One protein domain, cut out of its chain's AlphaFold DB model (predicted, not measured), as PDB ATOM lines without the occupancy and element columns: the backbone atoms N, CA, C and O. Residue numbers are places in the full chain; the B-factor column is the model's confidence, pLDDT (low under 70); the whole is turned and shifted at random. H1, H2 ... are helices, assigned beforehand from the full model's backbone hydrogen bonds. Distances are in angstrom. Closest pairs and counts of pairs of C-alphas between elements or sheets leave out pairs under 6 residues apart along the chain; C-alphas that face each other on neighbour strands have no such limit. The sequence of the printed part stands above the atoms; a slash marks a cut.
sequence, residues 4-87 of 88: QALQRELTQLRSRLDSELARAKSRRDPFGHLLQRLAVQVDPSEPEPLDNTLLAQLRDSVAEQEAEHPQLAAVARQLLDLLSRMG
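What this domain is: This is residues 4 to 87 of the 88 residues of the protein "DUF4404 family protein" of Gammaproteobacteria bacterium LSUCC0057 (UniProt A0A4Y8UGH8). Four helices form an up-and-down bundle, each running against the one before it in the chain, with H1, H2, H3 and H4 following one another round its four sides and H4 closing back on H1. H1, the longest helix, and H3 stand at opposite corners. The printed part has 84 residues with four named helices, in the order H1, H2, H3, H4, and no named strand; the class is all helix. The whole is compact, with a radius of gyration of the C-alphas of 12.0 A and spans of 33 by 24 by 18 A.

How they stand to each other: H1, residues 4 to 24, and H2, residues 30 to 41, form a helical hairpin at a shallow tilt of 29 degrees. H1 touches H2 with residues 14 to 21 alone; their closest C-alphas are those of Leu 21 and Gly 32, 6.3 A apart. H2 and H3, residues 52 to 65, form a hairpin at a steep tilt of 38 degrees, closest at the C-alphas of Leu 34 and Leu 58, 6.7 A. H3 and H4, residues 70 to 85, form a hairpin at a shallow tilt of 31 degrees; H4 touches H3 with residues 73 to 80 alone, closest at the C-alphas of Val 62 and Ala 73, 5.1 A. H4 also touches H1, opposite ways at a shallow tilt of 23 degrees, closest at the C-alphas of Glu 20 and Leu 72, 6.1 A. H2 and H4 are close but not clearly touching, and H1 and H3 are apart. Every O i to N i+4 pair is within hydrogen-bond range in H1, H2 and H4; in H3, 9 of 10 are.

Where its parts are: H1 begins at C-alpha 4, (234.014, 196.848, 199.404), and measures 30.1 A from first to last C-alpha. H2 measures 17.1 A, H3 19.5 A and H4 22.5 A, ending at C-alpha 85, (237.900, 207.735, 192.781).

The domain as a whole: The printed part has no cut and no long link. Confidence is under 70 at residues 25 to 28 and 44 to 48.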
ATOM      1  N   GLN A   4     234.526 198.097 199.970       79.00
ATOM      2  CA  GLN A   4     234.014 196.848 199.404       79.00
ATOM      3  C   GLN A   4     233.066 197.050 198.214       79.00
ATOM      4  O   GLN A   4     232.894 196.133 197.412       79.00
ATOM      5  N   ALA A   5     232.404 198.206 198.113       81.56
ATOM      6  CA  ALA A   5     231.558 198.533 196.968       81.56
ATOM      7  C   ALA A   5     232.426 198.903 195.757       81.56
ATOM      8  O   ALA A   5     232.230 198.349 194.681       81.56
ATOM      9  N   LEU A   6     233.460 199.726 195.969       77.81
ATOM     10  CA  LEU A   6     234.422 200.108 194.927       77.81
ATOM     11  C   LEU A   6     235.187 198.895 194.380       77.81
ATOM     12  O   LEU A   6     235.346 198.761 193.172       77.81
ATOM     13  N   GLN A   7     235.587 197.962 195.248       80.81
ATOM     14  CA  GLN A   7     236.211 196.708 194.813       80.81
ATOM     15  C   GLN A   7     235.265 195.837 193.978       80.81
ATOM     16  O   GLN A   7     235.684 195.263 192.978       80.81
ATOM     17  N   ARG A   8     233.980 195.757 194.348       85.12
ATOM     18  CA  ARG A   8     232.981 195.016 193.561       85.12
ATOM     19  C   ARG A   8     232.760 195.648 192.189       85.12
ATOM     20  O   ARG A   8     232.715 194.922 191.199       85.12
ATOM     21  N   GLU A   9     232.663 196.973 192.129       84.94
ATOM     22  CA  GLU A   9     232.576 197.715 190.865       84.94
ATOM     23  C   GLU A   9     233.814 197.476 189.991       84.94
ATOM     24  O   GLU A   9     233.680 197.223 188.794       84.94
ATOM     25  N   LEU A  10     235.008 197.454 190.592       83.50
ATOM     26  CA  LEU A  10     236.267 197.188 189.896       83.50
ATOM     27  C   LEU A  10     236.284 195.791 189.273       83.50
ATOM     28  O   LEU A  10     236.594 195.639 188.092       83.50
ATOM     29  N   THR A  11     235.899 194.768 190.041       85.38
ATOM     30  CA  THR A  11     235.816 193.390 189.543       85.38
ATOM     31  C   THR A  11     234.806 193.261 188.400       85.38
ATOM     32  O   THR A  11     235.087 192.592 187.404       85.38
ATOM     33  N   GLN A  12     233.649 193.920 188.503       88.12
ATOM     34  CA  GLN A  12     232.632 193.905 187.446       88.12
ATOM     35  C   GLN A  12     233.122 194.595 186.167       88.12
ATOM     36  O   GLN A  12     232.964 194.045 185.075       88.12
ATOM     37  N   LEU A  13     233.750 195.769 186.291       85.81
ATOM     38  CA  LEU A  13     234.319 196.495 185.153       85.81
ATOM     39  C   LEU A  13     235.429 195.703 184.470       85.81
ATOM     40  O   LEU A  13     235.475 195.659 183.243       85.81
ATOM     41  N   ARG A  14     236.272 195.019 185.245       83.19
ATOM     42  CA  ARG A  14     237.341 194.169 184.717       83.19
ATOM     43  C   ARG A  14     236.800 192.956 183.959       83.19
ATOM     44  O   ARG A  14     237.213 192.716 182.833       83.19
ATOM     45  N   SER A  15     235.794 192.266 184.498       86.50
ATOM     46  CA  SER A  15     235.138 191.160 183.781       86.50
ATOM     47  C   SER A  15     234.504 191.614 182.458       86.50
ATOM     48  O   SER A  15     234.557 190.905 181.445       86.50
ATOM     49  N   ARG A  16     233.934 192.825 182.442       86.88
ATOM     50  CA  ARG A  16     233.409 193.436 181.219       86.88
ATOM     51  C   ARG A  16     234.528 193.777 180.235       86.88
ATOM     52  O   ARG A  16     234.384 193.478 179.055       86.88
ATOM     53  N   LEU A  17     235.633 194.344 180.715       85.12
ATOM     54  CA  LEU A  17     236.813 194.651 179.908       85.12
ATOM     55  C   LEU A  17     237.370 193.394 179.234       85.12
ATOM     56  O   LEU A  17     237.559 193.397 178.022       85.12
ATOM     57  N   ASP A  18     237.541 192.306 179.982       83.38
ATOM     58  CA  ASP A  18     238.031 191.029 179.450       83.38
ATOM     59  C   ASP A  18     237.100 190.462 178.370       83.38
ATOM     60  O   ASP A  18     237.552 189.946 177.345       83.38
ATOM     61  N   SER A  19     235.786 190.601 178.567       85.38
ATOM     62  CA  SER A  19     234.783 190.172 177.588       85.38
ATOM     63  C   SER A  19     234.856 190.988 176.296       85.38
ATOM     64  O   SER A  19     234.788 190.418 175.205       85.38
ATOM     65  N   GLU A  20     235.016 192.309 176.401       83.38
ATOM     66  CA  GLU A  20     235.151 193.188 175.237       83.38
ATOM     67  C   GLU A  20     236.503 192.992 174.528       83.38
ATOM     68  O   GLU A  20     236.538 192.920 173.302       83.38
ATOM     69  N   LEU A  21     237.597 192.769 175.262       82.12
ATOM     70  CA  LEU A  21     238.903 192.400 174.694       82.12
ATOM     71  C   LEU A  21     238.839 191.073 173.928       82.12
ATOM     72  O   LEU A  21     239.365 190.952 172.817       82.12
ATOM     73  N   ALA A  22     238.148 190.074 174.483       82.25
ATOM     74  CA  ALA A  22     237.948 188.785 173.826       82.25
ATOM     75  C   ALA A  22     237.111 188.895 172.540       82.25
ATOM     76  O   ALA A  22     237.306 188.093 171.618       82.25
ATOM     77  N   ARG A  23     236.197 189.873 172.469       78.50
ATOM     78  CA  ARG A  23     235.405 190.197 171.271       78.50
ATOM     79  C   ARG A  23     236.201 190.993 170.249       78.50
ATOM     80  O   ARG A  23     236.056 190.735 169.058       78.50
ATOM     81  N   ALA A  24     237.042 191.917 170.707       72.31
ATOM     82  CA  ALA A  24     237.816 192.796 169.846       72.31
ATOM     83  C   ALA A  24     238.803 192.027 168.962       72.31
ATOM     84  O   ALA A  24     239.017 192.463 167.838       72.31
ATOM     85  N   LYS A  25     239.350 190.888 169.439       60.66
ATOM     86  CA  LYS A  25     240.108 189.831 168.716       60.66
ATOM     87  C   LYS A  25     240.806 190.251 167.406       60.66
ATOM     88  O   LYS A  25     240.871 189.488 166.441       60.66
ATOM     89  N   SER A  26     241.412 191.432 167.397       54.81
ATOM     90  CA  SER A  26     242.319 191.880 166.356       54.81
ATOM     91  C   SER A  26     243.712 191.492 166.812       54.81
ATOM     92  O   SER A  26     244.119 191.749 167.943       54.81
ATOM     93  N   ARG A  27     244.433 190.767 165.957       52.72
ATOM     94  CA  ARG A  27     245.621 189.980 166.326       52.72
ATOM     95  C   ARG A  27     246.810 190.840 166.810       52.72
ATOM     96  O   ARG A  27     247.833 190.270 167.179       52.72
ATOM     97  N   ARG A  28     246.686 192.175 166.798       60.12
ATOM     98  CA  ARG A  28     247.645 193.169 167.304       60.12
ATOM     99  C   ARG A  28     246.923 194.479 167.634       60.12
ATOM    100  O   ARG A  28     247.025 195.424 166.862       60.12
ATOM    101  N   ASP A  29     246.185 194.520 168.735       73.62
ATOM    102  CA  ASP A  29     245.635 195.776 169.250       73.62
ATOM    103  C   ASP A  29     246.533 196.308 170.391       73.62
ATOM    104  O   ASP A  29     246.533 195.734 171.488       73.62
ATOM    105  N   PRO A  30     247.341 197.364 170.151       79.25
ATOM    106  CA  PRO A  30     248.165 197.989 171.185       79.25
ATOM    107  C   PRO A  30     247.328 198.506 172.357       79.25
ATOM    108  O   PRO A  30     247.765 198.416 173.505       79.25
ATOM    109  N   PHE A  31     246.115 198.994 172.086       83.75
ATOM    110  CA  PHE A  31     245.203 199.491 173.107       83.75
ATOM    111  C   PHE A  31     244.701 198.353 173.992       83.75
ATOM    112  O   PHE A  31     244.763 198.437 175.222       83.75
ATOM    113  N   GLY A  32     244.323 197.232 173.376       82.50
ATOM    114  CA  GLY A  32     243.964 196.019 174.100       82.50
ATOM    115  C   GLY A  32     245.086 195.496 175.008       82.50
ATOM    116  O   GLY A  32     244.826 195.069 176.135       82.50
ATOM    117  N   HIS A  33     246.345 195.597 174.572       83.62
ATOM    118  CA  HIS A  33     247.501 195.246 175.404       83.62
ATOM    119  C   HIS A  33     247.697 196.188 176.599       83.62
ATOM    120  O   HIS A  33     247.978 195.713 177.702       83.62
ATOM    121  N   LEU A  34     247.537 197.504 176.415       86.56
ATOM    122  CA  LEU A  34     247.596 198.466 177.523       86.56
ATOM    123  C   LEU A  34     246.503 198.174 178.561       86.56
ATOM    124  O   LEU A  34     246.768 198.174 179.764       86.56
ATOM    125  N   LEU A  35     245.299 197.842 178.097       85.44
ATOM    126  CA  LEU A  35     244.168 197.505 178.957       85.44
ATOM    127  C   LEU A  35     244.363 196.202 179.726       85.44
ATOM    128  O   LEU A  35     244.021 196.146 180.905       85.44
ATOM    129  N   GLN A  36     244.964 195.182 179.110       83.38
ATOM    130  CA  GLN A  36     245.349 193.963 179.824       83.38
ATOM    131  C   GLN A  36     246.361 194.246 180.933       83.38
ATOM    132  O   GLN A  36     246.215 193.726 182.036       83.38
ATOM    133  N   ARG A  37     247.369 195.090 180.674       85.00
ATOM    134  CA  ARG A  37     248.341 195.474 181.709       85.00
ATOM    135  C   ARG A  37     247.666 196.195 182.871       85.00
ATOM    136  O   ARG A  37     247.964 195.886 184.020       85.00
ATOM    137  N   LEU A  38     246.724 197.096 182.582       84.19
ATOM    138  CA  LEU A  38     245.950 197.755 183.630       84.19
ATOM    139  C   LEU A  38     245.088 196.754 184.405       84.19
ATOM    140  O   LEU A  38     245.061 196.808 185.627       84.19
ATOM    141  N   ALA A  39     244.427 195.818 183.718       81.19
ATOM    142  CA  ALA A  39     243.599 194.787 184.342       81.19
ATOM    143  C   ALA A  39     244.382 193.921 185.345       81.19
ATOM    144  O   ALA A  39     243.820 193.523 186.363       81.19
ATOM    145  N   VAL A  40     245.664 193.652 185.074       82.50
ATOM    146  CA  VAL A  40     246.562 192.953 186.008       82.50
ATOM    147  C   VAL A  40     246.892 193.832 187.217       82.50
ATOM    148  O   VAL A  40     246.743 193.378 188.343       82.50
ATOM    149  N   GLN A  41     247.252 195.103 187.014       79.75
ATOM    150  CA  GLN A  41     247.625 195.995 188.124       79.75
ATOM    151  C   GLN A  41     246.475 196.291 189.090       79.75
ATOM    152  O   GLN A  41     246.687 196.541 190.273       79.75
ATOM    153  N   VAL A  42     245.243 196.266 188.589       77.19
ATOM    154  CA  VAL A  42     244.039 196.506 189.390       77.19
ATOM    155  C   VAL A  42     243.471 195.216 189.983       77.19
ATOM    156  O   VAL A  42     242.329 195.211 190.452       77.19
ATOM    157  N   ASP A  43     244.222 194.110 189.944       75.62
ATOM    158  CA  ASP A  43     243.780 192.851 190.521       75.62
ATOM    159  C   ASP A  43     243.698 192.940 192.048       75.62
ATOM    160  O   ASP A  43     244.718 193.105 192.714       75.62
ATOM    161  N   PRO A  44     242.502 192.798 192.653       67.44
ATOM    162  CA  PRO A  44     242.393 192.781 194.106       67.44
ATOM    163  C   PRO A  44     243.094 191.571 194.747       67.44
ATOM    164  O   PRO A  44     243.340 191.602 195.952       67.44
ATOM    165  N   SER A  45     243.386 190.521 193.973       69.88
ATOM    166  CA  SER A  45     244.094 189.316 194.426       69.88
ATOM    167  C   SER A  45     245.603 189.547 194.542       69.88
ATOM    168  O   SER A  45     246.239 188.988 195.432       69.88
ATOM    169  N   GLU A  46     246.154 190.400 193.675       65.44
ATOM    170  CA  GLU A  46     247.568 190.775 193.622       65.44
ATOM    171  C   GLU A  46     247.673 192.284 193.356       65.44
ATOM    172  O   GLU A  46     247.819 192.708 192.211       65.44
ATOM    173  N   PRO A  47     247.547 193.122 194.402       63.34
ATOM    174  CA  PRO A  47     247.604 194.566 194.242       63.34
ATOM    175  C   PRO A  47     249.035 194.992 193.901       63.34
ATOM    176  O   PRO A  47     249.869 195.200 194.786       63.34
ATOM    177  N   GLU A  48     249.326 195.120 192.610       67.62
ATOM    178  CA  GLU A  48     250.533 195.785 192.137       67.62
ATOM    179  C   GLU A  48     250.391 197.311 192.270       67.62
ATOM    180  O   GLU A  48     249.285 197.858 192.193       67.62
ATOM    181  N   PRO A  49     251.501 198.040 192.475       72.00
ATOM    182  CA  PRO A  49     251.476 199.490 192.391       72.00
ATOM    183  C   PRO A  49     251.023 199.918 190.992       72.00
ATOM    184  O   PRO A  49     251.591 199.502 189.981       72.00
ATOM    185  N   LEU A  50     250.006 200.775 190.953       76.50
ATOM    186  CA  LEU A  50     249.505 201.332 189.706       76.50
ATOM    187  C   LEU A  50     250.576 202.205 189.046       76.50
ATOM    188  O   LEU A  50     251.142 203.113 189.659       76.50
ATOM    189  N   ASP A  51     250.860 201.912 187.781       84.50
ATOM    190  CA  ASP A  51     251.834 202.657 186.994       84.50
ATOM    191  C   ASP A  51     251.178 203.925 186.435       84.50
ATOM    192  O   ASP A  51     250.398 203.888 185.482       84.50
ATOM    193  N   ASN A  52     251.523 205.076 187.012       81.88
ATOM    194  CA  ASN A  52     251.038 206.381 186.557       81.88
ATOM    195  C   ASN A  52     251.358 206.660 185.079       81.88
ATOM    196  O   ASN A  52     250.599 207.360 184.409       81.88
ATOM    197  N   THR A  53     252.451 206.100 184.556       86.62
ATOM    198  CA  THR A  53     252.814 206.217 183.137       86.62
ATOM    199  C   THR A  53     251.842 205.419 182.275       86.62
ATOM    200  O   THR A  53     251.383 205.915 181.249       86.62
ATOM    201  N   LEU A  54     251.480 204.209 182.711       86.19
ATOM    202  CA  LEU A  54     250.475 203.377 182.049       86.19
ATOM    203  C   LEU A  54     249.096 204.046 182.079       86.19
ATOM    204  O   LEU A  54     248.406 204.061 181.062       86.19
ATOM    205  N   LEU A  55     248.706 204.631 183.215       87.31
ATOM    206  CA  LEU A  55     247.439 205.357 183.350       87.31
ATOM    207  C   LEU A  55     247.371 206.577 182.423       87.31
ATOM    208  O   LEU A  55     246.332 206.817 181.810       87.31
ATOM    209  N   ALA A  56     248.468 207.329 182.297       86.81
ATOM    210  CA  ALA A  56     248.557 208.453 181.366       86.81
ATOM    211  C   ALA A  56     248.449 207.985 179.906       86.81
ATOM    212  O   ALA A  56     247.602 208.484 179.171       86.81
ATOM    213  N   GLN A  57     249.215 206.957 179.521       88.62
ATOM    214  CA  GLN A  57     249.148 206.370 178.177       88.62
ATOM    215  C   GLN A  57     247.741 205.865 177.843       88.62
ATOM    216  O   GLN A  57     247.245 206.102 176.748       88.62
ATOM    217  N   LEU A  58     247.066 205.212 178.792       88.44
ATOM    218  CA  LEU A  58     245.694 204.748 178.599       88.44
ATOM    219  C   LEU A  58     244.704 205.895 178.445       88.44
ATOM    220  O   LEU A  58     243.814 205.793 177.609       88.44
ATOM    221  N   ARG A  59     244.840 206.980 179.213       87.38
ATOM    222  CA  ARG A  59     243.980 208.163 179.059       87.38
ATOM    223  C   ARG A  59     244.093 208.767 177.664       87.38
ATOM    224  O   ARG A  59     243.062 209.073 177.068       87.38
ATOM    225  N   ASP A  60     245.314 208.879 177.154       87.94
ATOM    226  CA  ASP A  60     245.569 209.421 175.821       87.94
ATOM    227  C   ASP A  60     245.044 208.465 174.736       87.94
ATOM    228  O   ASP A  60     244.274 208.868 173.865       87.94
ATOM    229  N   SER A  61     245.344 207.165 174.849       85.31
ATOM    230  CA  SER A  61     244.889 206.162 173.880       85.31
ATOM    231  C   SER A  61     243.375 205.934 173.893       85.31
ATOM    232  O   SER A  61     242.810 205.647 172.844       85.31
ATOM    233  N   VAL A  62     242.683 206.078 175.030       87.19
ATOM    234  CA  VAL A  62     241.210 205.966 175.091       87.19
ATOM    235  C   VAL A  62     240.557 206.965 174.142       87.19
ATOM    236  O   VAL A  62     239.646 206.587 173.412       87.19
ATOM    237  N   ALA A  63     241.026 208.216 174.128       82.62
ATOM    238  CA  ALA A  63     240.463 209.258 173.273       82.62
ATOM    239  C   ALA A  63     240.674 208.957 171.780       82.62
ATOM    240  O   ALA A  63     239.784 209.195 170.967       82.62
ATOM    241  N   GLU A  64     241.828 208.392 171.425       84.75
ATOM    242  CA  GLU A  64     242.143 207.986 170.050       84.75
ATOM    243  C   GLU A  64     241.321 206.765 169.608       84.75
ATOM    244  O   GLU A  64     240.898 206.666 168.457       84.75
ATOM    245  N   GLN A  65     241.051 205.850 170.537       82.62
ATOM    246  CA  GLN A  65     240.408 204.563 170.277       82.62
ATOM    247  C   GLN A  65     238.881 204.604 170.433       82.62
ATOM    248  O   GLN A  65     238.208 203.629 170.105       82.62
ATOM    249  N   GLU A  66     238.300 205.729 170.867       82.81
ATOM    250  CA  GLU A  66     236.842 205.926 170.923       82.81
ATOM    251  C   GLU A  66     236.178 205.755 169.542       82.81
ATOM    252  O   GLU A  66     235.055 205.256 169.464       82.81
ATOM    253  N   ALA A  67     236.866 206.116 168.452       81.06
ATOM    254  CA  ALA A  67     236.339 205.984 167.091       81.06
ATOM    255  C   ALA A  67     236.404 204.543 166.550       81.06
ATOM    256  O   ALA A  67     235.497 204.108 165.839       81.06
ATOM    257  N   GLU A  68     237.464 203.804 166.885       82.12
ATOM    258  CA  GLU A  68     237.722 202.447 166.378       82.12
ATOM    259  C   GLU A  68     237.053 201.375 167.252       82.12
ATOM    260  O   GLU A  68     236.467 200.412 166.752       82.12
ATOM    261  N   HIS A  69     237.080 201.578 168.570       82.12
ATOM    262  CA  HIS A  69     236.613 200.637 169.581       82.12
ATOM    263  C   HIS A  69     235.774 201.342 170.665       82.12
ATOM    264  O   HIS A  69     236.126 201.309 171.849       82.12
ATOM    265  N   PRO A  70     234.606 201.923 170.316       83.88
ATOM    266  CA  PRO A  70     233.815 202.765 171.221       83.88
ATOM    267  C   PRO A  70     233.397 202.053 172.512       83.88
ATOM    268  O   PRO A  70     233.376 202.647 173.589       83.88
ATOM    269  N   GLN A  71     233.082 200.757 172.433       84.94
ATOM    270  CA  GLN A  71     232.701 199.963 173.604       84.94
ATOM    271  C   GLN A  71     233.893 199.704 174.530       84.94
ATOM    272  O   GLN A  71     233.757 199.783 175.749       84.94
ATOM    273  N   LEU A  72     235.064 199.439 173.952       83.62
ATOM    274  CA  LEU A  72     236.290 199.149 174.688       83.62
ATOM    275  C   LEU A  72     236.814 200.419 175.376       83.62
ATOM    276  O   LEU A  72     237.117 200.399 176.568       83.62
ATOM    277  N   ALA A  73     236.804 201.542 174.654       87.12
ATOM    278  CA  ALA A  73     237.145 202.861 175.172       87.12
ATOM    279  C   ALA A  73     236.205 203.306 176.308       87.12
ATOM    280  O   ALA A  73     236.666 203.808 177.333       87.12
ATOM    281  N   ALA A  74     234.898 203.044 176.194       89.06
ATOM    282  CA  ALA A  74     233.945 203.353 177.258       89.06
ATOM    283  C   ALA A  74     234.228 202.568 178.552       89.06
ATOM    284  O   ALA A  74     234.199 203.142 179.643       89.06
ATOM    285  N   VAL A  75     234.526 201.267 178.447       87.44
ATOM    286  CA  VAL A  75     234.867 200.435 179.616       87.44
ATOM    287  C   VAL A  75     236.199 200.874 180.229       87.44
ATOM    288  O   VAL A  75     236.296 201.007 181.448       87.44
ATOM    289  N   ALA A  76     237.200 201.169 179.399       86.88
ATOM    290  CA  ALA A  76     238.486 201.706 179.832       86.88
ATOM    291  C   ALA A  76     238.338 203.027 180.602       86.88
ATOM    292  O   ALA A  76     238.938 203.204 181.662       86.88
ATOM    293  N   ARG A  77     237.489 203.936 180.115       89.44
ATOM    294  CA  ARG A  77     237.225 205.221 180.770       89.44
ATOM    295  C   ARG A  77     236.548 205.051 182.126       89.44
ATOM    296  O   ARG A  77     236.974 205.663 183.100       89.44
ATOM    297  N   GLN A  78     235.559 204.161 182.208       89.19
ATOM    298  CA  GLN A  78     234.909 203.813 183.476       89.19
ATOM    299  C   GLN A  78     235.899 203.217 184.482       89.19
ATOM    300  O   GLN A  78     235.828 203.531 185.669       89.19
ATOM    301  N   LEU A  79     236.835 202.391 184.010       86.94
ATOM    302  CA  LEU A  79     237.889 201.833 184.845       86.94
ATOM    303  C   LEU A  79     238.812 202.940 185.375       86.94
ATOM    304  O   LEU A  79     238.992 203.041 186.584       86.94
ATOM    305  N   LEU A  80     239.326 203.814 184.505       87.25
ATOM    306  CA  LEU A  80     240.191 204.939 184.888       87.25
ATOM    307  C   LEU A  80     239.511 205.899 185.877       87.25
ATOM    308  O   LEU A  80     240.142 206.353 186.833       87.25
ATOM    309  N   ASP A  81     238.223 206.185 185.682       88.94
ATOM    310  CA  ASP A  81     237.442 207.014 186.603       88.94
ATOM    311  C   ASP A  81     237.281 206.342 187.971       88.94
ATOM    312  O   ASP A  81     237.358 207.009 189.005       88.94
ATOM    313  N   LEU A  82     237.074 205.021 188.001       86.25
ATOM    314  CA  LEU A  82     236.978 204.267 189.248       86.25
ATOM    315  C   LEU A  82     238.310 204.258 190.010       86.25
ATOM    316  O   LEU A  82     238.306 204.464 191.223       86.25
ATOM    317  N   LEU A  83     239.435 204.077 189.313       82.88
ATOM    318  CA  LEU A  83     240.774 204.154 189.910       82.88
ATOM    319  C   LEU A  83     241.026 205.530 190.527       82.88
ATOM    320  O   LEU A  83     241.340 205.621 191.714       82.88
ATOM    321  N   SER A  84     240.711 206.591 189.780       83.56
ATOM    322  CA  SER A  84     240.833 207.965 190.268       83.56
ATOM    323  C   SER A  84     239.983 208.223 191.518       83.56
ATOM    324  O   SER A  84     240.434 208.887 192.452       83.56
ATOM    325  N   ARG A  85     238.771 207.653 191.591       83.56
ATOM    326  CA  ARG A  85     237.900 207.735 192.781       83.56
ATOM    327  C   ARG A  85     238.427 206.945 193.977       83.56
ATOM    328  O   ARG A  85     238.101 207.294 195.109       83.56
ATOM    329  N   MET A  86     239.214 205.896 193.746       79.44
ATOM    330  CA  MET A  86     239.902 205.151 194.805       79.44
ATOM    331  C   MET A  86     241.159 205.869 195.317       79.44
ATOM    332  O   MET A  86     241.769 205.396 196.274       79.44
ATOM    333  N   GLY A  87     241.505 207.026 194.740       71.69
ATOM    334  CA  GLY A  87     242.689 207.795 195.108       71.69
ATOM    335  C   GLY A  87     243.967 207.250 194.482       71.69
ATOM    336  O   GLY A  87     245.040 207.477 195.042       71.69
TER     337      GLY A  87